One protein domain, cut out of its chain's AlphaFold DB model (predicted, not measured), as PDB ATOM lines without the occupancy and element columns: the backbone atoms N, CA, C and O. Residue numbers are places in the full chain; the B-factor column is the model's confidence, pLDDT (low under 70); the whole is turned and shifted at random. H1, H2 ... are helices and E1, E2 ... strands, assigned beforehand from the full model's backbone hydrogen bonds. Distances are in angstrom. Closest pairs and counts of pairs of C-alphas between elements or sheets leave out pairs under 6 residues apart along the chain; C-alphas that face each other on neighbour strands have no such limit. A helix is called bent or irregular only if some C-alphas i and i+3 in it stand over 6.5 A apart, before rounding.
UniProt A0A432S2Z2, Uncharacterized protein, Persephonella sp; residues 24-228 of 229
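This is residues 24 to 228 of the 229 residues of an uncharacterized protein of Persephonella sp (UniProt A0A432S2Z2). A twisted sheet of five strands forms the core, with helices over both faces: H2, H5 and H6 cover one face and H4 and H7 the other, in three layers. H1 and H3 lie off the sheet and pack on H7, which crosses over E2 and E1. The printed part has 205 residues, with seven named helices and five named strands in the order H1 E1 H2 E2 H3 H4 E3 E4 H5 H6 E5 H7; the class is mixed, helices and strands. The sheet is mixed and runs E2 E1 E3 E4 E5, with E2 and E1 parallel and the other neighbours antiparallel. The whole is compact, with a radius of gyration of the C-alphas of 16.0 A and spans of 48 by 33 by 29 A.

H1, residues 26 to 35, is not on the sheet; it touches H7, residues 209 to 226, about perpendicular at 80 degrees, the closest C-alphas being those of Phe 29 and Ala 214, 5.6 A apart. E1, residues 40 to 45, H2, residues 51 to 68, and E2, residues 72 to 76, form a strand-helix-strand unit, two parallel neighbour strands with a helix between, and its crossover is right-handed. N 42 and O 73 are within hydrogen-bond range at 2.8 A. H2 lies over E2 at a height over the sheet of 8.1 A. H3, residues 85 to 98, is not on the sheet; it touches residues 218 to 225 of H7 at a steep tilt of 45 degrees, opposite ways, with the C-alphas of Lys 88 and Ile 225 closest at 5.8 A. H4, residues 109 to 118, is on the same face as H7, at a height over the sheet of 9.3 A. E3, residues 128 to 132, is antiparallel to E1, with N 43 and O 130 2.8 A apart, and forms a hairpin with E4, residues 139 to 144, with N 129 and O 143 2.8 A apart. H5, residues 150 to 167, is on the sheet and touches H2, the closest C-alphas being those of Ser 68 and Phe 161, 5.7 A apart. It forms a helical hairpin with H6, residues 172 to 191, at a shallow tilt of 25 degrees, the closest C-alphas being those of Leu 167 and Lys 175, 5.7 A apart. H6 lies over E4 and runs along it, at 1 degrees on the local plane, on the opposite face from H7. E5, residues 199 to 203, is an edge strand antiparallel to E4, and no backbone N and O across this pair are within hydrogen-bond range. H7 runs across the strands, at 69 degrees to E1 on the local plane. In H4, H5, H6 and H7 every O i to N i+4 pair is within hydrogen-bond range; H1 has 5 of 6, H2 12 of 14 and H3 8 of 10.

H1 begins at C-alpha 26, (17.984, -33.714, -17.351). H6, 27.6 A from first to last C-alpha, is the longest helix by residues; H5 measures 25.8 A, H7 25.0 A and H2 22.9 A. E4 measures 17.0 A and E1 15.7 A. H2 and H3 are irregular: C-alphas 59 and 62 are 8.0 A apart, and C-alphas 94 and 97 8.1 A. H7 ends at C-alpha 226, (36.532, -32.946, -19.757).

The C-alphas farthest apart, those of Thr 102 and Glu 189, are 47.7 A apart. The printed part has no cut, and no link is long. The mean pLDDT of the printed part is 80.7; residues 24 to 25, 100 to 109, 193 to 207 and 227 to 228 are under 70, and E5 has a mean of 53.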
ATOM      1  N   THR A  24      20.919 -32.512 -22.621       56.47
ATOM      2  CA  THR A  24      21.398 -33.221 -21.428       56.47
ATOM      3  C   THR A  24      20.378 -34.224 -20.904       56.47
ATOM      4  O   THR A  24      19.172 -34.079 -21.098       56.47
ATOM      5  N   ASN A  25      20.857 -35.240 -20.177       69.44
ATOM      6  CA  ASN A  25      20.011 -36.208 -19.478       69.44
ATOM      7  C   ASN A  25      19.399 -35.587 -18.205       69.44
ATOM      8  O   ASN A  25      19.694 -35.985 -17.078       69.44
ATOM      9  N   VAL A  26      18.598 -34.537 -18.400       71.25
ATOM     10  CA  VAL A  26      17.984 -33.714 -17.351       71.25
ATOM     11  C   VAL A  26      17.221 -34.569 -16.347       71.25
ATOM     12  O   VAL A  26      17.296 -34.305 -15.152       71.25
ATOM     13  N   ASP A  27      16.528 -35.609 -16.805       76.69
ATOM     14  CA  ASP A  27      15.730 -36.465 -15.929       76.69
ATOM     15  C   ASP A  27      16.608 -37.273 -14.968       76.69
ATOM     16  O   ASP A  27      16.318 -37.321 -13.773       76.69
ATOM     17  N   LYS A  28      17.747 -37.808 -15.436       78.12
ATOM     18  CA  LYS A  28      18.739 -38.427 -14.540       78.12
ATOM     19  C   LYS A  28      19.288 -37.432 -13.526       78.12
ATOM     20  O   LYS A  28      19.440 -37.784 -12.360       78.12
ATOM     21  N   PHE A  29      19.566 -36.197 -13.945       78.56
ATOM     22  CA  PHE A  29      20.020 -35.153 -13.027       78.56
ATOM     23  C   PHE A  29      18.960 -34.799 -11.989       78.56
ATOM     24  O   PHE A  29      19.294 -34.694 -10.817       78.56
ATOM     25  N   LYS A  30      17.692 -34.653 -12.380       78.62
ATOM     26  CA  LYS A  30      16.587 -34.408 -11.446       78.62
ATOM     27  C   LYS A  30      16.465 -35.529 -10.419       78.62
ATOM     28  O   LYS A  30      16.367 -35.261  -9.226       78.62
ATOM     29  N   GLU A  31      16.520 -36.780 -10.869       82.75
ATOM     30  CA  GLU A  31      16.474 -37.943  -9.981       82.75
ATOM     31  C   GLU A  31      17.688 -38.027  -9.051       82.75
ATOM     32  O   GLU A  31      17.543 -38.370  -7.879       82.75
ATOM     33  N   PHE A  32      18.878 -37.680  -9.542       84.06
ATOM     34  CA  PHE A  32      20.067 -37.555  -8.706       84.06
ATOM     35  C   PHE A  32      19.889 -36.458  -7.656       84.06
ATOM     36  O   PHE A  32      20.054 -36.721  -6.471       84.06
ATOM     37  N   LEU A  33      19.489 -35.258  -8.079       78.38
ATOM     38  CA  LEU A  33      19.306 -34.074  -7.244       78.38
ATOM     39  C   LEU A  33      18.349 -34.323  -6.073       78.38
ATOM     40  O   LEU A  33      18.674 -33.965  -4.941       78.38
ATOM     41  N   LYS A  34      17.237 -35.028  -6.316       79.38
ATOM     42  CA  LYS A  34      16.285 -35.464  -5.275       79.38
ATOM     43  C   LYS A  34      16.903 -36.369  -4.204       79.38
ATOM     44  O   LYS A  34      16.368 -36.444  -3.104       79.38
ATOM     45  N   LYS A  35      17.983 -37.084  -4.529       82.62
ATOM     46  CA  LYS A  35      18.686 -38.021  -3.636       82.62
ATOM     47  C   LYS A  35      19.922 -37.404  -2.981       82.62
ATOM     48  O   LYS A  35      20.560 -38.065  -2.167       82.62
ATOM     49  N   THR A  36      20.301 -36.185  -3.363       81.00
ATOM     50  CA  THR A  36      21.472 -35.526  -2.778       81.00
ATOM     51  C   THR A  36      21.172 -34.983  -1.388       81.00
ATOM     52  O   THR A  36      20.053 -34.572  -1.092       81.00
ATOM     53  N   ASN A  37      22.215 -34.903  -0.564       83.44
ATOM     54  CA  ASN A  37      22.162 -34.278   0.756       83.44
ATOM     55  C   ASN A  37      22.521 -32.779   0.713       83.44
ATOM     56  O   ASN A  37      22.876 -32.202   1.742       83.44
ATOM     57  N   TYR A  38      22.482 -32.153  -0.469       88.81
ATOM     58  CA  TYR A  38      22.775 -30.731  -0.604       88.81
ATOM     59  C   TYR A  38      21.608 -29.905  -0.067       88.81
ATOM     60  O   TYR A  38      20.527 -29.872  -0.655       88.81
ATOM     61  N   SER A  39      21.858 -29.198   1.034       89.94
ATOM     62  CA  SER A  39      20.937 -28.220   1.615       89.94
ATOM     63  C   SER A  39      20.945 -26.893   0.859       89.94
ATOM     64  O   SER A  39      20.006 -26.122   0.998       89.94
ATOM     65  N   PHE A  40      21.996 -26.593   0.091       91.44
ATOM     66  CA  PHE A  40      22.081 -25.359  -0.688       91.44
ATOM     67  C   PHE A  40      22.704 -25.578  -2.065       91.44
ATOM     68  O   PHE A  40      23.662 -26.336  -2.222       91.44
ATOM     69  N   TYR A  41      22.204 -24.827  -3.042       90.75
ATOM     70  CA  TYR A  41      22.710 -24.762  -4.412       90.75
ATOM     71  C   TYR A  41      23.161 -23.339  -4.693       90.75
ATOM     72  O   TYR A  41      22.335 -22.445  -4.865       90.75
ATOM     73  N   VAL A  42      24.471 -23.120  -4.712       92.56
ATOM     74  CA  VAL A  42      25.071 -21.790  -4.811       92.56
ATOM     75  C   VAL A  42      25.686 -21.634  -6.191       92.56
ATOM     76  O   VAL A  42      26.650 -22.314  -6.523       92.56
ATOM     77  N   ILE A  43      25.144 -20.727  -6.998       91.19
ATOM     78  CA  ILE A  43      25.576 -20.500  -8.376       91.19
ATOM     79  C   ILE A  43      26.104 -19.076  -8.509       91.19
ATOM     80  O   ILE A  43      25.351 -18.112  -8.385       91.19
ATOM     81  N   LEU A  44      27.394 -18.937  -8.813       92.25
ATOM     82  CA  LEU A  44      27.995 -17.666  -9.195       92.25
ATOM     83  C   LEU A  44      27.809 -17.425 -10.698       92.25
ATOM     84  O   LEU A  44      28.438 -18.081 -11.533       92.25
ATOM     85  N   LEU A  45      26.972 -16.439 -11.017       89.62
ATOM     86  CA  LEU A  45      26.779 -15.902 -12.358       89.62
ATOM     87  C   LEU A  45      27.641 -14.652 -12.528       89.62
ATOM     88  O   LEU A  45      27.711 -13.801 -11.637       89.62
ATOM     89  N   GLY A  46      28.288 -14.524 -13.680       88.69
ATOM     90  CA  GLY A  46      29.298 -13.498 -13.909       88.69
ATOM     91  C   GLY A  46      29.082 -12.671 -15.168       88.69
ATOM     92  O   GLY A  46      28.197 -12.951 -15.975       88.69
ATOM     93  N   ARG A  47      29.920 -11.648 -15.336       84.44
ATOM     94  CA  ARG A  47      30.070 -10.901 -16.591       84.44
ATOM     95  C   ARG A  47      31.412 -11.195 -17.242       84.44
ATOM     96  O   ARG A  47      32.329 -11.721 -16.607       84.44
ATOM     97  N   GLU A  48      31.511 -10.857 -18.519       76.88
ATOM     98  CA  GLU A  48      32.736 -11.017 -19.301       76.88
ATOM     99  C   GLU A  48      33.828 -10.023 -18.879       76.88
ATOM    100  O   GLU A  48      34.998 -10.393 -18.815       76.88
ATOM    101  N   ASP A  49      33.433  -8.806 -18.504       78.00
ATOM    102  CA  ASP A  49      34.304  -7.695 -18.104       78.00
ATOM    103  C   ASP A  49      34.724  -7.719 -16.619       78.00
ATOM    104  O   ASP A  49      35.578  -6.936 -16.199       78.00
ATOM    105  N   ASP A  50      34.194  -8.644 -15.809       76.75
ATOM    106  CA  ASP A  50      34.538  -8.788 -14.386       76.75
ATOM    107  C   ASP A  50      35.855  -9.553 -14.171       76.75
ATOM    108  O   ASP A  50      35.917 -10.603 -13.522       76.75
ATOM    109  N   HIS A  51      36.952  -8.990 -14.687       78.56
ATOM    110  CA  HIS A  51      38.301  -9.557 -14.570       78.56
ATOM    111  C   HIS A  51      38.686  -9.878 -13.126       78.56
ATOM    112  O   HIS A  51      39.337 -10.884 -12.857       78.56
ATOM    113  N   PHE A  52      38.266  -9.043 -12.179       84.31
ATOM    114  CA  PHE A  52      38.654  -9.186 -10.787       84.31
ATOM    115  C   PHE A  52      38.017 -10.422 -10.109       84.31
ATOM    116  O   PHE A  52      38.741 -11.240  -9.537       84.31
ATOM    117  N   ILE A  53      36.694 -10.613 -10.221       87.62
ATOM    118  CA  ILE A  53      36.018 -11.809  -9.683       87.62
ATOM    119  C   ILE A  53      36.451 -13.047 -10.463       87.62
ATOM    120  O   ILE A  53      36.770 -14.059  -9.845       87.62
ATOM    121  N   LYS A  54      36.546 -12.968 -11.795       87.94
ATOM    122  CA  LYS A  54      37.043 -14.070 -12.626       87.94
ATOM    123  C   LYS A  54      38.407 -14.573 -12.145       87.94
ATOM    124  O   LYS A  54      38.557 -15.764 -11.883       87.94
ATOM    125  N   ASN A  55      39.374 -13.673 -11.966       88.81
ATOM    126  CA  ASN A  55      40.721 -14.028 -11.516       88.81
ATOM    127  C   ASN A  55      40.719 -14.610 -10.098       88.81
ATOM    128  O   ASN A  55      41.399 -15.605  -9.843       88.81
ATOM    129  N   PHE A  56      39.931 -14.030  -9.187       91.62
ATOM    130  CA  PHE A  56      39.753 -14.576  -7.843       91.62
ATOM    131  C   PHE A  56      39.227 -16.014  -7.887       91.62
ATOM    132  O   PHE A  56      39.787 -16.887  -7.223       91.62
ATOM    133  N   MET A  57      38.187 -16.255  -8.688       90.94
ATOM    134  CA  MET A  57      37.548 -17.559  -8.828       90.94
ATOM    135  C   MET A  57      38.500 -18.593  -9.417       90.94
ATOM    136  O   MET A  57      38.627 -19.666  -8.843       90.94
ATOM    137  N   ILE A  58      39.218 -18.258 -10.494       88.62
ATOM    138  CA  ILE A  58      40.221 -19.137 -11.115       88.62
ATOM    139  C   ILE A  58      41.294 -19.542 -10.098       88.62
ATOM    140  O   ILE A  58      41.599 -20.723  -9.950       88.62
ATOM    141  N   LYS A  59      41.835 -18.567  -9.360       90.75
ATOM    142  CA  LYS A  59      42.933 -18.777  -8.406       90.75
ATOM    143  C   LYS A  59      42.509 -19.545  -7.153       90.75
ATOM    144  O   LYS A  59      43.308 -20.295  -6.600       90.75
ATOM    145  N   ASN A  60      41.279 -19.346  -6.681       91.19
ATOM    146  CA  ASN A  60      40.800 -19.887  -5.405       91.19
ATOM    147  C   ASN A  60      39.794 -21.033  -5.566       91.19
ATOM    148  O   ASN A  60      39.249 -21.487  -4.562       91.19
ATOM    149  N   TRP A  61      39.560 -21.521  -6.787       89.88
ATOM    150  CA  TRP A  61      38.518 -22.507  -7.084       89.88
ATOM    151  C   TRP A  61      38.573 -23.731  -6.159       89.88
ATOM    152  O   TRP A  61      37.572 -24.081  -5.539       89.88
ATOM    153  N   LYS A  62      39.766 -24.318  -5.984       89.12
ATOM    154  CA  LYS A  62      40.010 -25.451  -5.077       89.12
ATOM    155  C   LYS A  62      39.586 -25.150  -3.638       89.12
ATOM    156  O   LYS A  62      38.874 -25.934  -3.023       89.12
ATOM    157  N   ASN A  63      40.015 -24.005  -3.109       91.62
ATOM    158  CA  ASN A  63      39.700 -23.609  -1.737       91.62
ATOM    159  C   ASN A  63      38.192 -23.413  -1.566       91.62
ATOM    160  O   ASN A  63      37.625 -23.898  -0.596       91.62
ATOM    161  N   LEU A  64      37.539 -22.763  -2.532       92.12
ATOM    162  CA  LEU A  64      36.092 -22.543  -2.510       92.12
ATOM    163  C   LEU A  64      35.311 -23.863  -2.580       92.12
ATOM    164  O   LEU A  64      34.328 -24.009  -1.863       92.12
ATOM    165  N   HIS A  65      35.775 -24.830  -3.380       88.75
ATOM    166  CA  HIS A  65      35.189 -26.172  -3.455       88.75
ATOM    167  C   HIS A  65      35.267 -26.923  -2.116       88.75
ATOM    168  O   HIS A  65      34.282 -27.519  -1.687       88.75
ATOM    169  N   TYR A  66      36.401 -26.873  -1.413       90.12
ATOM    170  CA  TYR A  66      36.483 -27.502  -0.091       90.12
ATOM    171  C   TYR A  66      35.696 -26.739   0.973       90.12
ATOM    172  O   TYR A  66      35.072 -27.358   1.830       90.12
ATOM    173  N   MET A  67      35.679 -25.406   0.910       91.56
ATOM    174  CA  MET A  67      34.923 -24.581   1.852       91.56
ATOM    175  C   MET A  67      33.408 -24.769   1.732       91.56
ATOM    176  O   MET A  67      32.709 -24.627   2.733       91.56
ATOM    177  N   SER A  68      32.884 -25.096   0.543       90.81
ATOM    178  CA  SER A  68      31.462 -25.423   0.395       90.81
ATOM    179  C   SER A  68      31.081 -26.728   1.114       90.81
ATOM    180  O   SER A  68      29.933 -26.889   1.522       90.81
ATOM    181  N   GLY A  69      32.035 -27.634   1.344       88.19
ATOM    182  CA  GLY A  69      31.799 -28.870   2.088       88.19
ATOM    183  C   GLY A  69      30.775 -29.798   1.421       88.19
ATOM    184  O   GLY A  69      30.624 -29.812   0.200       88.19
ATOM    185  N   GLU A  70      30.076 -30.600   2.227       88.00
ATOM    186  CA  GLU A  70      29.148 -31.633   1.732       88.00
ATOM    187  C   GLU A  70      27.692 -31.162   1.620       88.00
ATOM    188  O   GLU A  70      26.904 -31.759   0.890       88.00
ATOM    189  N   LYS A  71      27.324 -30.089   2.330       91.06
ATOM    190  CA  LYS A  71      25.946 -29.572   2.389       91.06
ATOM    191  C   LYS A  71      25.652 -28.519   1.319       91.06
ATOM    192  O   LYS A  71      24.487 -28.188   1.104       91.06
ATOM    193  N   ILE A  72      26.675 -27.997   0.645       93.38
ATOM    194  CA  ILE A  72      26.545 -26.916  -0.334       93.38
ATOM    195  C   ILE A  72      27.119 -27.381  -1.670       93.38
ATOM    196  O   ILE A  72      28.306 -27.682  -1.778       93.38
ATOM    197  N   LEU A  73      26.295 -27.368  -2.715       91.25
ATOM    198  CA  LEU A  73      26.778 -27.499  -4.082       91.25
ATOM    199  C   LEU A  73      27.120 -26.114  -4.627       91.25
ATOM    200  O   LEU A  73      26.229 -25.345  -4.991       91.25
ATOM    201  N   PHE A  74      28.412 -25.798  -4.680       92.62
ATOM    202  CA  PHE A  74      28.897 -24.546  -5.250       92.62
ATOM    203  C   PHE A  74      29.303 -24.703  -6.717       92.62
ATOM    204  O   PHE A  74      30.127 -25.549  -7.069       92.62
ATOM    205  N   LEU A  75      28.743 -23.852  -7.575       88.94
ATOM    206  CA  LEU A  75      28.977 -23.820  -9.012       88.94
ATOM    207  C   LEU A  75      29.365 -22.403  -9.431       88.94
ATOM    208  O   LEU A  75      28.769 -21.415  -9.007       88.94
ATOM    209  N   SER A  76      30.356 -22.304 -10.308       89.19
ATOM    210  CA  SER A  76      30.831 -21.040 -10.861       89.19
ATOM    211  C   SER A  76      30.990 -21.180 -12.361       89.19
ATOM    212  O   SER A  76      31.577 -22.153 -12.835       89.19
ATOM    213  N   ILE A  77      30.518 -20.180 -13.103       84.06
ATOM    214  CA  ILE A  77      30.765 -20.087 -14.548       84.06
ATOM    215  C   ILE A  77      32.233 -19.785 -14.877       84.06
ATOM    216  O   ILE A  77      32.687 -20.024 -15.988       84.06
ATOM    217  N   TYR A  78      33.003 -19.288 -13.907       85.19
ATOM    218  CA  TYR A  78      34.448 -19.142 -14.032       85.19
ATOM    219  C   TYR A  78      35.127 -20.458 -13.645       85.19
ATOM    220  O   TYR A  78      35.119 -20.834 -12.468       85.19
ATOM    221  N   LYS A  79      35.694 -21.147 -14.641       78.19
ATOM    222  CA  LYS A  79      36.475 -22.381 -14.476       78.19
ATOM    223  C   LYS A  79      37.951 -22.074 -14.190       78.19
ATOM    224  O   LYS A  79      38.451 -21.101 -14.747       78.19
ATOM    225  N   PRO A  80      38.655 -22.884 -13.382       82.56
ATOM    226  CA  PRO A  80      40.100 -22.774 -13.243       82.56
ATOM    227  C   PRO A  80      40.810 -23.248 -14.522       82.56
ATOM    228  O   PRO A  80      40.286 -24.094 -15.249       82.56
ATOM    229  N   ASP A  81      42.022 -22.748 -14.770       80.31
ATOM    230  CA  ASP A  81      42.842 -23.171 -15.919       80.31
ATOM    231  C   ASP A  81      43.333 -24.619 -15.781       80.31
ATOM    232  O   ASP A  81      43.560 -25.312 -16.772       80.31
ATOM    233  N   LYS A  82      43.510 -25.081 -14.538       80.50
ATOM    234  CA  LYS A  82      43.878 -26.457 -14.198       80.50
ATOM    235  C   LYS A  82      43.042 -26.932 -13.020       80.50
ATOM    236  O   LYS A  82      42.856 -26.188 -12.059       80.50
ATOM    237  N   ILE A  83      42.568 -28.172 -13.087       81.56
ATOM    238  CA  ILE A  83      41.908 -28.847 -11.970       81.56
ATOM    239  C   ILE A  83      42.798 -29.979 -11.462       81.56
ATOM    240  O   ILE A  83      43.388 -30.716 -12.252       81.56
ATOM    241  N   ASP A  84      42.898 -30.109 -10.143       85.00
ATOM    242  CA  ASP A  84      43.644 -31.202  -9.530       85.00
ATOM    243  C   ASP A  84      42.976 -32.546  -9.830       85.00
ATOM    244  O   ASP A  84      41.750 -32.670  -9.777       85.00
ATOM    245  N   ASN A  85      43.790 -33.570 -10.099       85.56
ATOM    246  CA  ASN A  85      43.298 -34.911 -10.426       85.56
ATOM    247  C   ASN A  85      42.402 -35.491  -9.326       85.56
ATOM    248  O   ASN A  85      41.399 -36.115  -9.637       85.56
ATOM    249  N   GLU A  86      42.721 -35.246  -8.055       86.62
ATOM    250  CA  GLU A  86      41.904 -35.701  -6.926       86.62
ATOM    251  C   GLU A  86      40.477 -35.136  -6.986       86.62
ATOM    252  O   GLU A  86      39.508 -35.887  -6.902       86.62
ATOM    253  N   ILE A  87      40.335 -33.827  -7.227       85.69
ATOM    254  CA  ILE A  87      39.019 -33.184  -7.337       85.69
ATOM    255  C   ILE A  87      38.307 -33.653  -8.603       85.69
ATOM    256  O   ILE A  87      37.104 -33.891  -8.602       85.69
ATOM    257  N   LYS A  88      39.050 -33.821  -9.699       85.38
ATOM    258  CA  LYS A  88      38.505 -34.349 -10.948       85.38
ATOM    259  C   LYS A  88      37.912 -35.748 -10.760       85.38
ATOM    260  O   LYS A  88      36.821 -36.005 -11.266       85.38
ATOM    261  N   GLU A  89      38.603 -36.635 -10.049       87.69
ATOM    262  CA  GLU A  89      38.112 -37.982  -9.749       87.69
ATOM    263  C   GLU A  89      36.939 -37.963  -8.756       87.69
ATOM    264  O   GLU A  89      35.970 -38.692  -8.966       87.69
ATOM    265  N   ASP A  90      36.945 -37.084  -7.747       87.25
ATOM    266  CA  ASP A  90      35.787 -36.893  -6.857       87.25
ATOM    267  C   ASP A  90      34.540 -36.434  -7.632       87.25
ATOM    268  O   ASP A  90      33.462 -37.024  -7.510       87.25
ATOM    269  N   LEU A  91      34.690 -35.444  -8.517       86.81
ATOM    270  CA  LEU A  91      33.607 -34.970  -9.377       86.81
ATOM    271  C   LEU A  91      33.117 -36.059 -10.339       86.81
ATOM    272  O   LEU A  91      31.911 -36.193 -10.532       86.81
ATOM    273  N   LYS A  92      34.018 -36.862 -10.924       86.31
ATOM    274  CA  LYS A  92      33.634 -38.017 -11.754       86.31
ATOM    275  C   LYS A  92      32.858 -39.053 -10.956       86.31
ATOM    276  O   LYS A  92      31.843 -39.538 -11.439       86.31
ATOM    277  N   LYS A  93      33.294 -39.369  -9.740       87.88
ATOM    278  CA  LYS A  93      32.599 -40.325  -8.874       87.88
ATOM    279  C   LYS A  93      31.195 -39.837  -8.504       87.88
ATOM    280  O   LYS A  93      30.275 -40.643  -8.439       87.88
ATOM    281  N   LYS A  94      31.028 -38.531  -8.269       85.62
ATOM    282  CA  LYS A  94      29.742 -37.928  -7.879       85.62
ATOM    283  C   LYS A  94      28.791 -37.693  -9.054       85.62
ATOM    284  O   LYS A  94      27.594 -37.917  -8.911       85.62
ATOM    285  N   PHE A  95      29.301 -37.228 -10.196       84.81
ATOM    286  CA  PHE A  95      28.484 -36.708 -11.301       84.81
ATOM    287  C   PHE A  95      28.755 -37.371 -12.659       84.81
ATOM    288  O   PHE A  95      28.051 -37.073 -13.622       84.81
ATOM    289  N   GLY A  96      29.759 -38.244 -12.775       80.31
ATOM    290  CA  GLY A  96      30.242 -38.782 -14.053       80.31
ATOM    291  C   GLY A  96      29.161 -39.466 -14.886       80.31
ATOM    292  O   GLY A  96      29.028 -39.160 -16.067       80.31
ATOM    293  N   ASP A  97      28.329 -40.301 -14.261       81.19
ATOM    294  CA  ASP A  97      27.242 -41.031 -14.937       81.19
ATOM    295  C   ASP A  97      26.091 -40.128 -15.417       81.19
ATOM    296  O   ASP A  97      25.234 -40.550 -16.204       81.19
ATOM    297  N   LEU A  98      26.047 -38.887 -14.929       77.19
ATOM    298  CA  LEU A  98      25.025 -37.899 -15.273       77.19
ATOM    299  C   LEU A  98      25.445 -37.040 -16.468       77.19
ATOM    300  O   LEU A  98      24.596 -36.470 -17.155       77.19
ATOM    301  N   ILE A  99      26.748 -36.924 -16.716       74.56
ATOM    302  CA  ILE A  99      27.298 -36.018 -17.721       74.56
ATOM    303  C   ILE A  99      27.198 -36.679 -19.092       74.56
ATOM    304  O   ILE A  99      27.822 -37.703 -19.360       74.56
ATOM    305  N   ASP A 100      26.403 -36.072 -19.975       67.00
ATOM    306  CA  ASP A 100      26.279 -36.537 -21.351       67.00
ATOM    307  C   ASP A 100      27.617 -36.396 -22.080       67.00
ATOM    308  O   ASP A 100      28.215 -35.320 -22.141       67.00
ATOM    309  N   ASN A 101      28.082 -37.488 -22.681       59.50
ATOM    310  CA  ASN A 101      29.359 -37.477 -23.352       59.50
ATOM    311  C   ASN A 101      29.367 -36.731 -24.703       59.50
ATOM    312  O   ASN A 101      30.443 -36.512 -25.270       59.50
ATOM    313  N   THR A 102      28.208 -36.302 -25.198       56.00
ATOM    314  CA  THR A 102      28.080 -35.647 -26.508       56.00
ATOM    315  C   THR A 102      27.900 -34.130 -26.443       56.00
ATOM    316  O   THR A 102      28.135 -33.446 -27.438       56.00
ATOM    317  N   ALA A 103      27.574 -33.579 -25.271       58.66
ATOM    318  CA  ALA A 103      27.332 -32.151 -25.103       58.66
ATOM    319  C   ALA A 103      28.621 -31.298 -25.113       58.66
ATOM    320  O   ALA A 103      29.716 -31.743 -24.744       58.66
ATOM    321  N   THR A 104      28.479 -30.041 -25.540       58.56
ATOM    322  CA  THR A 104      29.528 -29.016 -25.479       58.56
ATOM    323  C   THR A 104      29.529 -28.377 -24.092       58.56
ATOM    324  O   THR A 104      28.521 -27.832 -23.651       58.56
ATOM    325  N   PHE A 105      30.666 -28.436 -23.400       64.12
ATOM    326  CA  PHE A 105      30.801 -27.987 -22.014       64.12
ATOM    327  C   PHE A 105      31.706 -26.759 -21.918       64.12
ATOM    328  O   PHE A 105      32.843 -26.856 -21.453       64.12
ATOM    329  N   ASP A 106      31.226 -25.614 -22.401       64.31
ATOM    330  CA  ASP A 106      31.959 -24.351 -22.285       64.31
ATOM    331  C   ASP A 106      31.181 -23.344 -21.427       64.31
ATOM    332  O   ASP A 106      30.303 -22.642 -21.941       64.31
ATOM    333  N   PRO A 107      31.452 -23.282 -20.107       65.19
ATOM    334  CA  PRO A 107      30.867 -22.267 -19.251       65.19
ATOM    335  C   PRO A 107      31.460 -20.904 -19.625       65.19
ATOM    336  O   PRO A 107      32.525 -20.509 -19.154       65.19
ATOM    337  N   SER A 108      30.769 -20.181 -20.504       66.62
ATOM    338  CA  SER A 108      31.129 -18.816 -20.885       66.62
ATOM    339  C   SER A 108      30.243 -17.788 -20.168       66.62
ATOM    340  O   SER A 108      29.111 -18.093 -19.775       66.62
ATOM    341  N   PRO A 109      30.701 -16.533 -20.012       69.81
ATOM    342  CA  PRO A 109      29.862 -15.447 -19.501       69.81
ATOM    343  C   PRO A 109      28.545 -15.261 -20.271       69.81
ATOM    344  O   PRO A 109      27.553 -14.848 -19.675       69.81
ATOM    345  N   ALA A 110      28.483 -15.648 -21.554       76.25
ATOM    346  CA  ALA A 110      27.248 -15.633 -22.341       76.25
ATOM    347  C   ALA A 110      26.127 -16.468 -21.688       76.25
ATOM    348  O   ALA A 110      24.969 -16.050 -21.641       76.25
ATOM    349  N   TRP A 111      26.488 -17.609 -21.092       77.81
ATOM    350  CA  TRP A 111      25.557 -18.461 -20.354       77.81
ATOM    351  C   TRP A 111      25.070 -17.820 -19.056       77.81
ATOM    352  O   TRP A 111      23.925 -18.041 -18.666       77.81
ATOM    353  N   SER A 112      25.880 -16.978 -18.407       84.44
ATOM    354  CA  SER A 112      25.431 -16.259 -17.207       84.44
ATOM    355  C   SER A 112      24.255 -15.341 -17.504       84.44
ATOM    356  O   SER A 112      23.327 -15.284 -16.705       84.44
ATOM    357  N   TYR A 113      24.236 -14.677 -18.665       85.88
ATOM    358  CA  TYR A 113      23.092 -13.859 -19.075       85.88
ATOM    359  C   TYR A 113      21.843 -14.707 -19.332       85.88
ATOM    360  O   TYR A 113      20.754 -14.327 -18.899       85.88
ATOM    361  N   LYS A 114      22.000 -15.863 -19.993       82.06
ATOM    362  CA  LYS A 114      20.912 -16.823 -20.234       82.06
ATOM    363  C   LYS A 114      20.285 -17.278 -18.913       82.06
ATOM    364  O   LYS A 114      19.083 -17.113 -18.717       82.06
ATOM    365  N   TYR A 115      21.092 -17.790 -17.985       82.06
ATOM    366  CA  TYR A 115      20.588 -18.291 -16.706       82.06
ATOM    367  C   TYR A 115      20.102 -17.181 -15.779       82.06
ATOM    368  O   TYR A 115      19.127 -17.392 -15.068       82.06
ATOM    369  N   ALA A 116      20.698 -15.985 -15.820       84.56
ATOM    370  CA  ALA A 116      20.167 -14.836 -15.093       84.56
ATOM    371  C   ALA A 116      18.729 -14.528 -15.532       84.56
ATOM    372  O   ALA A 116      17.852 -14.411 -14.681       84.56
ATOM    373  N   ARG A 117      18.454 -14.494 -16.846       81.31
ATOM    374  CA  ARG A 117      17.090 -14.296 -17.370       81.31
ATOM    375  C   ARG A 117      16.132 -15.402 -16.924       81.31
ATOM    376  O   ARG A 117      15.044 -15.088 -16.455       81.31
ATOM    377  N   LEU A 118      16.550 -16.667 -17.020       79.31
ATOM    378  CA  LEU A 118      15.750 -17.823 -16.585       79.31
ATOM    379  C   LEU A 118      15.497 -17.846 -15.069       79.31
ATOM    380  O   LEU A 118      14.515 -18.417 -14.615       79.31
ATOM    381  N   LEU A 119      16.365 -17.226 -14.274       78.81
ATOM    382  CA  LEU A 119      16.192 -17.085 -12.829       78.81
ATOM    383  C   LEU A 119      15.503 -15.761 -12.445       78.81
ATOM    384  O   LEU A 119      15.449 -15.417 -11.267       78.81
ATOM    385  N   GLY A 120      15.012 -14.983 -13.417       76.88
ATOM    386  CA  GLY A 120      14.394 -13.676 -13.162       76.88
ATOM    387  C   GLY A 120      15.358 -12.621 -12.601       76.88
ATOM    388  O   GLY A 120      14.924 -11.606 -12.061       76.88
ATOM    389  N   ILE A 121      16.668 -12.837 -12.720       80.94
ATOM    390  CA  ILE A 121      17.712 -11.939 -12.227       80.94
ATOM    391  C   ILE A 121      17.978 -10.867 -13.292       80.94
ATOM    392  O   ILE A 121      18.393 -11.195 -14.412       80.94
ATOM    393  N   PRO A 122      17.807  -9.567 -12.982       81.88
ATOM    394  CA  PRO A 122      18.109  -8.527 -13.953       81.88
ATOM    395  C   PRO A 122      19.612  -8.506 -14.257       81.88
ATOM    396  O   PRO A 122      20.444  -8.509 -13.353       81.88
ATOM    397  N   ILE A 123      19.981  -8.414 -15.538       84.19
ATOM    398  CA  ILE A 123      21.388  -8.449 -15.994       84.19
ATOM    399  C   ILE A 123      22.253  -7.374 -15.306       84.19
ATOM    400  O   ILE A 123      23.445  -7.579 -15.056       84.19
ATOM    401  N   SER A 124      21.653  -6.240 -14.930       83.12
ATOM    402  CA  SER A 124      22.304  -5.162 -14.174       83.12
ATOM    403  C   SER A 124      22.847  -5.597 -12.800       83.12
ATOM    404  O   SER A 124      23.724  -4.914 -12.263       83.12
ATOM    405  N   TYR A 125      22.386  -6.731 -12.262       83.12
ATOM    406  CA  TYR A 125      22.825  -7.314 -10.991       83.12
ATOM    407  C   TYR A 125      23.993  -8.285 -11.127       83.12
ATOM    408  O   TYR A 125      24.606  -8.597 -10.111       83.12
ATOM    409  N   LEU A 126      24.343  -8.721 -12.340       87.00
ATOM    410  CA  LEU A 126      25.574  -9.480 -12.548       87.00
ATOM    411  C   LEU A 126      26.799  -8.606 -12.197       87.00
ATOM    412  O   LEU A 126      26.774  -7.405 -12.488       87.00
ATOM    413  N   PRO A 127      27.847  -9.165 -11.568       88.44
ATOM    414  CA  PRO A 127      27.968 -10.547 -11.113       88.44
ATOM    415  C   PRO A 127      27.153 -10.773  -9.829       88.44
ATOM    416  O   PRO A 127      27.115  -9.927  -8.931       88.44
ATOM    417  N   CYS A 128      26.495 -11.923  -9.730       88.56
ATOM    418  CA  CYS A 128      25.640 -12.258  -8.595       88.56
ATOM    419  C   CYS A 128      25.773 -13.725  -8.198       88.56
ATOM    420  O   CYS A 128      26.120 -14.580  -9.010       88.56
ATOM    421  N   ILE A 129      25.428 -14.018  -6.951       91.00
ATOM    422  CA  ILE A 129      25.288 -15.378  -6.445       91.00
ATOM    423  C   ILE A 129      23.806 -15.672  -6.306       91.00
ATOM    424  O   ILE A 129      23.122 -14.976  -5.565       91.00
ATOM    425  N   PHE A 130      23.324 -16.698  -6.993       89.75
ATOM    426  CA  PHE A 130      22.028 -17.307  -6.727       89.75
ATOM    427  C   PHE A 130      22.194 -18.419  -5.685       89.75
ATOM    428  O   PHE A 130      23.152 -19.185  -5.753       89.75
ATOM    429  N   ILE A 131      21.275 -18.504  -4.726       90.19
ATOM    430  CA  ILE A 131      21.252 -19.516  -3.670       90.19
ATOM    431  C   ILE A 131      19.862 -20.145  -3.643       90.19
ATOM    432  O   ILE A 131      18.906 -19.510  -3.198       90.19
ATOM    433  N   GLY A 132      19.765 -21.390  -4.102       87.12
ATOM    434  CA  GLY A 132      18.614 -22.256  -3.848       87.12
ATOM    435  C   GLY A 132      18.767 -22.956  -2.499       87.12
ATOM    436  O   GLY A 132      19.866 -23.393  -2.160       87.12
ATOM    437  N   THR A 133      17.683 -23.044  -1.735       84.19
ATOM    438  CA  THR A 133      17.643 -23.573  -0.353       84.19
ATOM    439  C   THR A 133      17.021 -24.969  -0.248       84.19
ATOM    440  O   THR A 133      17.247 -25.688   0.722       84.19
ATOM    441  N   ASP A 134      16.306 -25.389  -1.288       78.88
ATOM    442  CA  ASP A 134      15.813 -26.748  -1.477       78.88
ATOM    443  C   ASP A 134      15.646 -26.977  -2.979       78.88
ATOM    444  O   ASP A 134      15.042 -26.167  -3.682       78.88
ATOM    445  N   ILE A 135      16.175 -28.089  -3.486       76.06
ATOM    446  CA  ILE A 135      16.083 -28.420  -4.909       76.06
ATOM    447  C   ILE A 135      14.648 -28.679  -5.352       76.06
ATOM    448  O   ILE A 135      14.306 -28.478  -6.510       76.06
ATOM    449  N   ASN A 136      13.780 -29.124  -4.447       75.44
ATOM    450  CA  ASN A 136      12.375 -29.411  -4.728       75.44
ATOM    451  C   ASN A 136      11.489 -28.171  -4.659       75.44
ATOM    452  O   ASN A 136      10.298 -28.249  -4.963       75.44
ATOM    453  N   LYS A 137      12.055 -27.024  -4.280       75.00
ATOM    454  CA  LYS A 137      11.325 -25.770  -4.179       75.00
ATOM    455  C   LYS A 137      11.801 -24.813  -5.258       75.00
ATOM    456  O   LYS A 137      12.989 -24.591  -5.460       75.00
ATOM    457  N   ASN A 138      10.848 -24.150  -5.904       72.38
ATOM    458  CA  ASN A 138      11.132 -23.047  -6.822       72.38
ATOM    459  C   ASN A 138      11.379 -21.748  -6.034       72.38
ATOM    460  O   ASN A 138      10.719 -20.729  -6.240       72.38
ATOM    461  N   LYS A 139      12.288 -21.810  -5.057       73.88
ATOM    462  CA  LYS A 139      12.631 -20.704  -4.164       73.88
ATOM    463  C   LYS A 139      14.141 -20.565  -4.066       73.88
ATOM    464  O   LYS A 139      14.886 -21.541  -4.083       73.88
ATOM    465  N   GLY A 140      14.578 -19.322  -3.968       79.75
ATOM    466  CA  GLY A 140      15.967 -18.985  -3.752       79.75
ATOM    467  C   GLY A 140      16.110 -17.501  -3.482       79.75
ATOM    468  O   GLY A 140      15.146 -16.737  -3.517       79.75
ATOM    469  N   ILE A 141      17.335 -17.088  -3.211       82.94
ATOM    470  CA  ILE A 141      17.700 -15.680  -3.135       82.94
ATOM    471  C   ILE A 141      18.837 -15.425  -4.103       82.94
ATOM    472  O   ILE A 141      19.610 -16.330  -4.412       82.94
ATOM    473  N   PHE A 142      18.984 -14.188  -4.552       85.44
ATOM    474  CA  PHE A 142      20.230 -13.782  -5.174       85.44
ATOM    475  C   PHE A 142      20.844 -12.598  -4.443       85.44
ATOM    476  O   PHE A 142      20.160 -11.758  -3.858       85.44
ATOM    477  N   ILE A 143      22.167 -12.563  -4.484       85.25
ATOM    478  CA  ILE A 143      23.000 -11.580  -3.816       85.25
ATOM    479  C   ILE A 143      23.880 -10.970  -4.888       85.25
ATOM    480  O   ILE A 143      24.634 -11.673  -5.565       85.25
ATOM    481  N   LYS A 144      23.805  -9.652  -5.047       83.94
ATOM    482  CA  LYS A 144      24.757  -8.942  -5.898       83.94
ATOM    483  C   LYS A 144      26.143  -9.052  -5.274       83.94
ATOM    484  O   LYS A 144      26.312  -8.681  -4.111       83.94
ATOM    485  N   VAL A 145      27.130  -9.530  -6.029       83.19
ATOM    486  CA  VAL A 145      28.498  -9.604  -5.512       83.19
ATOM    487  C   VAL A 145      29.040  -8.175  -5.423       83.19
ATOM    488  O   VAL A 145      29.082  -7.468  -6.434       83.19
ATOM    489  N   PRO A 146      29.426  -7.700  -4.227       75.44
ATOM    490  CA  PRO A 146      30.011  -6.376  -4.093       75.44
ATOM    491  C   PRO A 146      31.348  -6.307  -4.840       75.44
ATOM    492  O   PRO A 146      32.132  -7.257  -4.848       75.44
ATOM    493  N   ARG A 147      31.632  -5.152  -5.450       78.31
ATOM    494  CA  ARG A 147      32.935  -4.872  -6.068       78.31
ATOM    495  C   ARG A 147      33.980  -4.693  -4.969       78.31
ATOM    496  O   ARG A 147      34.146  -3.605  -4.427       78.31
ATOM    497  N   LEU A 148      34.628  -5.792  -4.611       76.75
ATOM    498  CA  LEU A 148      35.631  -5.879  -3.553       76.75
ATOM    499  C   LEU A 148      37.025  -6.100  -4.150       76.75
ATOM    500  O   LEU A 148      37.155  -6.248  -5.354       76.75
ATOM    501  N   ASN A 149      38.071  -6.100  -3.322       83.19
ATOM    502  CA  ASN A 149      39.391  -6.619  -3.706       83.19
ATOM    503  C   ASN A 149      39.544  -8.083  -3.242       83.19
ATOM    504  O   ASN A 149      38.652  -8.622  -2.587       83.19
ATOM    505  N   GLU A 150      40.656  -8.746  -3.590       84.31
ATOM    506  CA  GLU A 150      40.814 -10.207  -3.419       84.31
ATOM    507  C   GLU A 150      40.684 -10.631  -1.954       84.31
ATOM    508  O   GLU A 150      39.964 -11.579  -1.638       84.31
ATOM    509  N   LYS A 151      41.302  -9.868  -1.046       85.56
ATOM    510  CA  LYS A 151      41.218 -10.102   0.398       85.56
ATOM    511  C   LYS A 151      39.767 -10.069   0.887       85.56
ATOM    512  O   LYS A 151      39.359 -10.925   1.665       85.56
ATOM    513  N   TYR A 152      38.986  -9.092   0.436       86.12
ATOM    514  CA  TYR A 152      37.598  -8.932   0.862       86.12
ATOM    515  C   TYR A 152      36.636  -9.920   0.190       86.12
ATOM    516  O   TYR A 152      35.681 -10.339   0.841       86.12
ATOM    517  N   LEU A 153      36.894 -10.347  -1.054       88.56
ATOM    518  CA  LEU A 153      36.156 -11.463  -1.658       88.56
ATOM    519  C   LEU A 153      36.358 -12.752  -0.871       88.56
ATOM    520  O   LEU A 153      35.388 -13.456  -0.612       88.56
ATOM    521  N   LYS A 154      37.595 -13.033  -0.448       90.31
ATOM    522  CA  LYS A 154      37.882 -14.200   0.385       90.31
ATOM    523  C   LYS A 154      37.033 -14.190   1.656       90.31
ATOM    524  O   LYS A 154      36.304 -15.146   1.891       90.31
ATOM    525  N   TYR A 155      37.035 -13.081   2.400       89.50
ATOM    526  CA  TYR A 155      36.193 -12.944   3.595       89.50
ATOM    527  C   TYR A 155      34.698 -13.070   3.304       89.50
ATOM    528  O   TYR A 155      33.960 -13.600   4.127       89.50
ATOM    529  N   PHE A 156      34.240 -12.576   2.152       90.12
ATOM    530  CA  PHE A 156      32.843 -12.696   1.752       90.12
ATOM    531  C   PHE A 156      32.443 -14.157   1.503       90.12
ATOM    532  O   PHE A 156      31.418 -14.587   2.025       90.12
ATOM    533  N   PHE A 157      33.250 -14.934   0.775       92.62
ATOM    534  CA  PHE A 157      32.972 -16.357   0.542       92.62
ATOM    535  C   PHE A 157      33.165 -17.218   1.798       92.62
ATOM    536  O   PHE A 157      32.369 -18.123   2.026       92.62
ATOM    537  N   GLU A 158      34.162 -16.916   2.639       93.62
ATOM    538  CA  GLU A 158      34.334 -17.546   3.959       93.62
ATOM    539  C   GLU A 158      33.089 -17.355   4.821       93.62
ATOM    540  O   GLU A 158      32.517 -18.323   5.317       93.62
ATOM    541  N   PHE A 159      32.621 -16.113   4.940       93.69
ATOM    542  CA  PHE A 159      31.388 -15.817   5.653       93.69
ATOM    543  C   PHE A 159      30.182 -16.537   5.035       93.69
ATOM    544  O   PHE A 159      29.403 -17.149   5.761       93.69
ATOM    545  N   LEU A 160      30.031 -16.476   3.707       93.94
ATOM    546  CA  LEU A 160      28.893 -17.069   3.013       93.94
ATOM    547  C   LEU A 160      28.808 -18.577   3.260       93.94
ATOM    548  O   LEU A 160      27.753 -19.055   3.665       93.94
ATOM    549  N   PHE A 161      29.891 -19.324   3.043       95.75
ATOM    550  CA  PHE A 161      29.863 -20.778   3.201       95.75
ATOM    551  C   PHE A 161      29.749 -21.213   4.662       95.75
ATOM    552  O   PHE A 161      29.017 -22.159   4.936       95.75
ATOM    553  N   ASN A 162      30.376 -20.509   5.610       95.12
ATOM    554  CA  ASN A 162      30.186 -20.803   7.035       95.12
ATOM    555  C   ASN A 162      28.724 -20.606   7.448       95.12
ATOM    556  O   ASN A 162      28.118 -21.505   8.021       95.12
ATOM    557  N   ASN A 163      28.132 -19.473   7.066       94.69
ATOM    558  CA  ASN A 163      26.731 -19.175   7.338       94.69
ATOM    559  C   ASN A 163      25.797 -20.220   6.704       94.69
ATOM    560  O   ASN A 163      24.899 -20.730   7.357       94.69
ATOM    561  N   LEU A 164      26.022 -20.603   5.445       95.25
ATOM    562  CA  LEU A 164      25.215 -21.644   4.800       95.25
ATOM    563  C   LEU A 164      25.345 -23.003   5.506       95.25
ATOM    564  O   LEU A 164      24.340 -23.677   5.695       95.25
ATOM    565  N   ASN A 165      26.540 -23.397   5.945       93.88
ATOM    566  CA  ASN A 165      26.715 -24.641   6.697       93.88
ATOM    567  C   ASN A 165      25.989 -24.610   8.054       93.88
ATOM    568  O   ASN A 165      25.327 -25.583   8.400       93.88
ATOM    569  N   GLU A 166      26.033 -23.491   8.785       94.62
ATOM    570  CA  GLU A 166      25.303 -23.316  10.055       94.62
ATOM    571  C   GLU A 166      23.777 -23.405   9.886       94.62
ATOM    572  O   GLU A 166      23.065 -23.821  10.799       94.62
ATOM    573  N   LEU A 167      23.263 -23.023   8.715       94.81
ATOM    574  CA  LEU A 167      21.834 -23.042   8.407       94.81
ATOM    575  C   LEU A 167      21.374 -24.354   7.745       94.81
ATOM    576  O   LEU A 167      20.178 -24.529   7.525       94.81
ATOM    577  N   ALA A 168      22.284 -25.275   7.407       92.94
ATOM    578  CA  ALA A 168      22.013 -26.423   6.534       92.94
ATOM    579  C   ALA A 168      20.919 -27.374   7.035       92.94
ATOM    580  O   ALA A 168      20.200 -27.946   6.208       92.94
ATOM    581  N   ASP A 169      20.773 -27.507   8.351       91.88
ATOM    582  CA  ASP A 169      19.839 -28.446   8.982       91.88
ATOM    583  C   ASP A 169      18.546 -27.774   9.483       91.88
ATOM    584  O   ASP A 169      17.669 -28.445  10.020       91.88
ATOM    585  N   LEU A 170      18.400 -26.460   9.279       92.44
ATOM    586  CA  LEU A 170      17.158 -25.745   9.579       92.44
ATOM    587  C   LEU A 170      16.085 -26.021   8.518       92.44
ATOM    588  O   LEU A 170      16.378 -26.444   7.388       92.44
ATOM    589  N   ASP A 171      14.830 -25.745   8.864       90.25
ATOM    590  CA  ASP A 171      13.754 -25.750   7.882       90.25
ATOM    591  C   ASP A 171      13.919 -24.606   6.867       90.25
ATOM    592  O   ASP A 171      14.661 -23.643   7.061       90.25
ATOM    593  N   GLU A 172      13.221 -24.729   5.745       84.50
ATOM    594  CA  GLU A 172      13.337 -23.813   4.610       84.50
ATOM    595  C   GLU A 172      13.016 -22.349   4.947       84.50
ATOM    596  O   GLU A 172      13.682 -21.434   4.453       84.50
ATOM    597  N   GLU A 173      11.975 -22.109   5.745       85.12
ATOM    598  CA  GLU A 173      11.548 -20.746   6.059       85.12
ATOM    599  C   GLU A 173      12.560 -20.085   6.992       85.12
ATOM    600  O   GLU A 173      12.962 -18.937   6.765       85.12
ATOM    601  N   GLU A 174      13.045 -20.830   7.986       90.06
ATOM    602  CA  GLU A 174      14.077 -20.353   8.899       90.06
ATOM    603  C   GLU A 174      15.429 -20.153   8.193       90.06
ATOM    604  O   GLU A 174      16.076 -19.120   8.410       90.06
ATOM    605  N   LYS A 175      15.819 -21.061   7.283       89.25
ATOM    606  CA  LYS A 175      16.992 -20.915   6.398       89.25
ATOM    607  C   LYS A 175      16.960 -19.587   5.666       89.25
ATOM    608  O   LYS A 175      17.888 -18.793   5.790       89.25
ATOM    609  N   LEU A 176      15.890 -19.335   4.911       85.88
ATOM    610  CA  LEU A 176      15.766 -18.135   4.086       85.88
ATOM    611  C   LEU A 176      15.768 -16.863   4.933       85.88
ATOM    612  O   LEU A 176      16.408 -15.878   4.556       85.88
ATOM    613  N   LYS A 177      15.077 -16.877   6.078       86.81
ATOM    614  CA  LYS A 177      15.040 -15.742   7.001       86.81
ATOM    615  C   LYS A 177      16.432 -15.425   7.553       86.81
ATOM    616  O   LYS A 177      16.930 -14.319   7.337       86.81
ATOM    617  N   LYS A 178      17.084 -16.394   8.207       91.50
ATOM    618  CA  LYS A 178      18.406 -16.196   8.825       91.50
ATOM    619  C   LYS A 178      19.484 -15.894   7.794       91.50
ATOM    620  O   LYS A 178      20.333 -15.043   8.036       91.50
ATOM    621  N   LEU A 179      19.434 -16.531   6.623       89.38
ATOM    622  CA  LEU A 179      20.384 -16.276   5.544       89.38
ATOM    623  C   LEU A 179      20.358 -14.801   5.128       89.38
ATOM    624  O   LEU A 179      21.408 -14.163   5.056       89.38
ATOM    625  N   LYS A 180      19.166 -14.230   4.921       85.06
ATOM    626  CA  LYS A 180      19.010 -12.806   4.588       85.06
ATOM    627  C   LYS A 180      19.514 -11.904   5.711       85.06
ATOM    628  O   LYS A 180      20.286 -10.986   5.441       85.06
ATOM    629  N   GLU A 181      19.103 -12.169   6.951       88.00
ATOM    630  CA  GLU A 181      19.503 -11.385   8.127       88.00
ATOM    631  C   GLU A 181      21.029 -11.366   8.298       88.00
ATOM    632  O   GLU A 181      21.632 -10.296   8.413       88.00
ATOM    633  N   ASN A 182      21.666 -12.537   8.225       91.25
ATOM    634  CA  ASN A 182      23.104 -12.699   8.414       91.25
ATOM    635  C   ASN A 182      23.905 -12.004   7.308       91.25
ATOM    636  O   ASN A 182      24.835 -11.254   7.611       91.25
ATOM    637  N   ILE A 183      23.550 -12.194   6.032       86.44
ATOM    638  CA  ILE A 183      24.273 -11.537   4.931       86.44
ATOM    639  C   ILE A 183      24.052 -10.024   4.981       86.44
ATOM    640  O   ILE A 183      25.004  -9.270   4.786       86.44
ATOM    641  N   TYR A 184      22.836  -9.557   5.282       81.69
ATOM    642  CA  TYR A 184      22.565  -8.125   5.404       81.69
ATOM    643  C   TYR A 184      23.419  -7.495   6.505       81.69
ATOM    644  O   TYR A 184      24.100  -6.494   6.264       81.69
ATOM    645  N   LYS A 185      23.450  -8.126   7.683       85.81
ATOM    646  CA  LYS A 185      24.286  -7.705   8.808       85.81
ATOM    647  C   LYS A 185      25.765  -7.676   8.424       85.81
ATOM    648  O   LYS A 185      26.421  -6.657   8.622       85.81
ATOM    649  N   PHE A 186      26.275  -8.740   7.804       86.50
ATOM    650  CA  PHE A 186      27.670  -8.819   7.371       86.50
ATOM    651  C   PHE A 186      28.041  -7.707   6.389       86.50
ATOM    652  O   PHE A 186      29.056  -7.035   6.565       86.50
ATOM    653  N   LEU A 187      27.209  -7.470   5.373       80.19
ATOM    654  CA  LEU A 187      27.471  -6.441   4.371       80.19
ATOM    655  C   LEU A 187      27.442  -5.030   4.966       80.19
ATOM    656  O   LEU A 187      28.269  -4.185   4.607       80.19
ATOM    657  N   LEU A 188      26.523  -4.782   5.897       78.62
ATOM    658  CA  LEU A 188      26.409  -3.505   6.587       78.62
ATOM    659  C   LEU A 188      27.596  -3.265   7.529       78.62
ATOM    660  O   LEU A 188      28.207  -2.199   7.483       78.62
ATOM    661  N   GLU A 189      27.967  -4.254   8.339       82.88
ATOM    662  CA  GLU A 189      29.047  -4.133   9.324       82.88
ATOM    663  C   GLU A 189      30.434  -4.103   8.677       82.88
ATOM    664  O   GLU A 189      31.290  -3.313   9.082       82.88
ATOM    665  N   LYS A 190      30.677  -4.944   7.664       79.25
ATOM    666  CA  LYS A 190      32.004  -5.076   7.044       79.25
ATOM    667  C   LYS A 190      32.243  -4.106   5.900       79.25
ATOM    668  O   LYS A 190      33.371  -3.638   5.752       79.25
ATOM    669  N   PHE A 191      31.216  -3.781   5.115       72.25
ATOM    670  CA  PHE A 191      31.374  -2.952   3.914       72.25
ATOM    671  C   PHE A 191      30.643  -1.612   3.987       72.25
ATOM    672  O   PHE A 191      30.771  -0.812   3.062       72.25
ATOM    673  N   LYS A 192      29.912  -1.329   5.078       71.50
ATOM    674  CA  LYS A 192      29.149  -0.080   5.271       71.50
ATOM    675  C   LYS A 192      28.217   0.238   4.096       71.50
ATOM    676  O   LYS A 192      27.920   1.405   3.833       71.50
ATOM    677  N   LEU A 193      27.761  -0.788   3.377       66.56
ATOM    678  CA  LEU A 193      26.875  -0.623   2.233       66.56
ATOM    679  C   LEU A 193      25.474  -0.275   2.751       66.56
ATOM    680  O   LEU A 193      24.823  -1.086   3.404       66.56
ATOM    681  N   LYS A 194      25.035   0.966   2.503       54.09
ATOM    682  CA  LYS A 194      23.788   1.531   3.055       54.09
ATOM    683  C   LYS A 194      22.544   1.328   2.179       54.09
ATOM    684  O   LYS A 194      21.474   1.793   2.566       54.09
ATOM    685  N   SER A 195      22.638   0.693   1.006       49.69
ATOM    686  CA  SER A 195      21.502   0.596   0.078       49.69
ATOM    687  C   SER A 195      20.837  -0.785   0.095       49.69
ATOM    688  O   SER A 195      21.489  -1.826   0.128       49.69
ATOM    689  N   LYS A 196      19.501  -0.774  -0.004       48.09
ATOM    690  CA  LYS A 196      18.620  -1.936  -0.226       48.09
ATOM    691  C   LYS A 196      18.875  -2.657  -1.569       48.09
ATOM    692  O   LYS A 196      18.080  -3.496  -1.964       48.09
ATOM    693  N   GLU A 197      19.946  -2.336  -2.297       49.59
ATOM    694  CA  GLU A 197      20.229  -2.864  -3.641       49.59
ATOM    695  C   GLU A 197      20.891  -4.251  -3.634       49.59
ATOM    696  O   GLU A 197      21.159  -4.800  -4.701       49.59
ATOM    697  N   ILE A 198      21.184  -4.813  -2.457       52.66
ATOM    698  CA  ILE A 198      21.981  -6.047  -2.336       52.66
ATOM    699  C   ILE A 198      21.116  -7.304  -2.153       52.66
ATOM    700  O   ILE A 198      21.604  -8.418  -2.324       52.66
ATOM    701  N   PHE A 199      19.819  -7.132  -1.899       54.22
ATOM    702  CA  PHE A 199      18.875  -8.232  -1.733       54.22
ATOM    703  C   PHE A 199      17.622  -7.941  -2.532       54.22
ATOM    704  O   PHE A 199      16.869  -7.026  -2.198       54.22
ATOM    705  N   ILE A 200      17.376  -8.734  -3.567       55.16
ATOM    706  CA  ILE A 200      16.029  -8.856  -4.102       55.16
ATOM    707  C   ILE A 200      15.635 -10.307  -3.909       55.16
ATOM    708  O   ILE A 200      16.212 -11.225  -4.488       55.16
ATOM    709  N   GLU A 201      14.670 -10.501  -3.023       50.00
ATOM    710  CA  GLU A 201      13.957 -11.756  -2.916       50.00
ATOM    711  C   GLU A 201      13.127 -11.939  -4.184       50.00
ATOM    712  O   GLU A 201      12.264 -11.117  -4.488       50.00
ATOM    713  N   TYR A 202      13.404 -13.010  -4.920       54.25
ATOM    714  CA  TYR A 202      12.510 -13.495  -5.956       54.25
ATOM    715  C   TYR A 202      12.011 -14.875  -5.551       54.25
ATOM    716  O   TYR A 202      12.783 -15.810  -5.352       54.25
ATOM    717  N   ILE A 203      10.693 -15.003  -5.467       51.22
ATOM    718  CA  ILE A 203      10.027 -16.285  -5.669       51.22
ATOM    719  C   ILE A 203      10.096 -16.505  -7.175       51.22
ATOM    720  O   ILE A 203       9.634 -15.628  -7.895       51.22
ATOM    721  N   LEU A 204      10.700 -17.601  -7.645       54.31
ATOM    722  CA  LEU A 204      10.798 -17.922  -9.072       54.31
ATOM    723  C   LEU A 204       9.401 -18.329  -9.562       54.31
ATOM    724  O   LEU A 204       9.003 -19.481  -9.358       54.31
ATOM    725  N   PRO A 205       8.602 -17.422 -10.153       46.16
ATOM    726  CA  PRO A 205       7.255 -17.759 -10.550       46.16
ATOM    727  C   PRO A 205       7.395 -18.432 -11.913       46.16
ATOM    728  O   PRO A 205       7.685 -17.773 -12.905       46.16
ATOM    729  N   ASN A 206       7.181 -19.746 -11.959       51.03
ATOM    730  CA  ASN A 206       6.959 -20.525 -13.189       51.03
ATOM    731  C   ASN A 206       8.177 -21.129 -13.899       51.03
ATOM    732  O   ASN A 206       8.037 -21.549 -15.047       51.03
ATOM    733  N   ILE A 207       9.343 -21.242 -13.255       59.75
ATOM    734  CA  ILE A 207      10.491 -21.921 -13.872       59.75
ATOM    735  C   ILE A 207      10.986 -23.055 -12.974       59.75
ATOM    736  O   ILE A 207      11.154 -22.889 -11.769       59.75
ATOM    737  N   ASP A 208      11.158 -24.232 -13.578       72.81
ATOM    738  CA  ASP A 208      11.639 -25.452 -12.932       72.81
ATOM    739  C   ASP A 208      13.122 -25.288 -12.562       72.81
ATOM    740  O   ASP A 208      14.021 -25.521 -13.377       72.81
ATOM    741  N   THR A 209      13.377 -24.848 -11.327       73.00
ATOM    742  CA  THR A 209      14.727 -24.589 -10.810       73.00
ATOM    743  C   THR A 209      15.615 -25.829 -10.897       73.00
ATOM    744  O   THR A 209      16.808 -25.705 -11.171       73.00
ATOM    745  N   GLN A 210      15.047 -27.035 -10.752       77.44
ATOM    746  CA  GLN A 210      15.799 -28.287 -10.888       77.44
ATOM    747  C   GLN A 210      16.381 -28.433 -12.282       77.44
ATOM    748  O   GLN A 210      17.526 -28.848 -12.435       77.44
ATOM    749  N   LYS A 211      15.596 -28.076 -13.299       78.88
ATOM    750  CA  LYS A 211      16.017 -28.142 -14.696       78.88
ATOM    751  C   LYS A 211      17.181 -27.194 -14.976       78.88
ATOM    752  O   LYS A 211      18.155 -27.606 -15.597       78.88
ATOM    753  N   ILE A 212      17.105 -25.963 -14.468       79.81
ATOM    754  CA  ILE A 212      18.188 -24.975 -14.597       79.81
ATOM    755  C   ILE A 212      19.446 -25.461 -13.880       79.81
ATOM    756  O   ILE A 212      20.529 -25.459 -14.460       79.81
ATOM    757  N   ILE A 213      19.314 -25.889 -12.622       80.62
ATOM    758  CA  ILE A 213      20.448 -26.364 -11.826       80.62
ATOM    759  C   ILE A 213      21.088 -27.583 -12.494       80.62
ATOM    760  O   ILE A 213      22.308 -27.626 -12.615       80.62
ATOM    761  N   ALA A 214      20.293 -28.532 -12.992       80.62
ATOM    762  CA  ALA A 214      20.783 -29.688 -13.739       80.62
ATOM    763  C   ALA A 214      21.615 -29.281 -14.966       80.62
ATOM    764  O   ALA A 214      22.694 -29.828 -15.195       80.62
ATOM    765  N   GLU A 215      21.142 -28.302 -15.738       80.25
ATOM    766  CA  GLU A 215      21.849 -27.799 -16.918       80.25
ATOM    767  C   GLU A 215      23.167 -27.112 -16.538       80.25
ATOM    768  O   GLU A 215      24.209 -27.398 -17.129       80.25
ATOM    769  N   ILE A 216      23.154 -26.274 -15.494       81.62
ATOM    770  CA  ILE A 216      24.352 -25.590 -14.990       81.62
ATOM    771  C   ILE A 216      25.365 -26.598 -14.446       81.62
ATOM    772  O   ILE A 216      26.551 -26.478 -14.750       81.62
ATOM    773  N   ILE A 217      24.925 -27.602 -13.682       80.50
ATOM    774  CA  ILE A 217      25.800 -28.672 -13.189       80.50
ATOM    775  C   ILE A 217      26.438 -29.395 -14.365       80.50
ATOM    776  O   ILE A 217      27.656 -29.554 -14.388       80.50
ATOM    777  N   SER A 218      25.632 -29.813 -15.341       78.44
ATOM    778  CA  SER A 218      26.137 -30.520 -16.509       78.44
ATOM    779  C   SER A 218      27.186 -29.674 -17.228       78.44
ATOM    780  O   SER A 218      28.310 -30.133 -17.400       78.44
ATOM    781  N   MET A 219      26.875 -28.410 -17.528       79.81
ATOM    782  CA  MET A 219      27.776 -27.462 -18.187       79.81
ATOM    783  C   MET A 219      29.090 -27.254 -17.418       79.81
ATOM    784  O   MET A 219      30.174 -27.393 -17.986       79.81
ATOM    785  N   VAL A 220      29.001 -26.913 -16.128       81.62
ATOM    786  CA  VAL A 220      30.159 -26.549 -15.301       81.62
ATOM    787  C   VAL A 220      30.980 -27.787 -14.952       81.62
ATOM    788  O   VAL A 220      32.166 -27.839 -15.265       81.62
ATOM    789  N   ILE A 221      30.371 -28.809 -14.347       81.94
ATOM    790  CA  ILE A 221      31.089 -30.010 -13.897       81.94
ATOM    791  C   ILE A 221      31.554 -30.849 -15.090       81.94
ATOM    792  O   ILE A 221      32.692 -31.321 -15.092       81.94
ATOM    793  N   GLY A 222      30.740 -30.979 -16.141       78.75
ATOM    794  CA  GLY A 222      31.159 -31.621 -17.389       78.75
ATOM    795  C   GLY A 222      32.363 -30.928 -18.019       78.75
ATOM    796  O   GLY A 222      33.304 -31.601 -18.446       78.75
ATOM    797  N   GLY A 223      32.396 -29.592 -17.976       77.00
ATOM    798  CA  GLY A 223      33.534 -28.793 -18.426       77.00
ATOM    799  C   GLY A 223      34.794 -29.051 -17.604       77.00
ATOM    800  O   GLY A 223      35.871 -29.200 -18.172       77.00
ATOM    801  N   LEU A 224      34.671 -29.185 -16.282       79.75
ATOM    802  CA  LEU A 224      35.798 -29.484 -15.389       79.75
ATOM    803  C   LEU A 224      36.344 -30.908 -15.578       79.75
ATOM    804  O   LEU A 224      37.556 -31.121 -15.594       79.75
ATOM    805  N   ILE A 225      35.464 -31.894 -15.763       77.75
ATOM    806  CA  ILE A 225      35.863 -33.293 -15.965       77.75
ATOM    807  C   ILE A 225      36.506 -33.499 -17.345       77.75
ATOM    808  O   ILE A 225      37.441 -34.293 -17.482       77.75
ATOM    809  N   ARG A 226      36.039 -32.789 -18.376       72.19
ATOM    810  CA  ARG A 226      36.532 -32.946 -19.757       72.19
ATOM    811  C   ARG A 226      37.685 -32.015 -20.101       72.19
ATOM    812  O   ARG A 226      38.577 -32.411 -20.844       72.19
ATOM    813  N   GLY A 227      37.672 -30.801 -19.559       59.50
ATOM    814  CA  GLY A 227      38.531 -29.673 -19.917       59.50
ATOM    815  C   GLY A 227      39.978 -29.746 -19.432       59.50
ATOM    816  O   GLY A 227      40.543 -28.717 -19.087       59.50
ATOM    817  N   LEU A 228      40.587 -30.931 -19.439       46.56
ATOM    818  CA  LEU A 228      42.044 -31.069 -19.454       46.56
ATOM    819  C   LEU A 228      42.423 -31.944 -20.651       46.56
ATOM    820  O   LEU A 228      42.569 -33.161 -20.517       46.56
TER     821      LEU A 228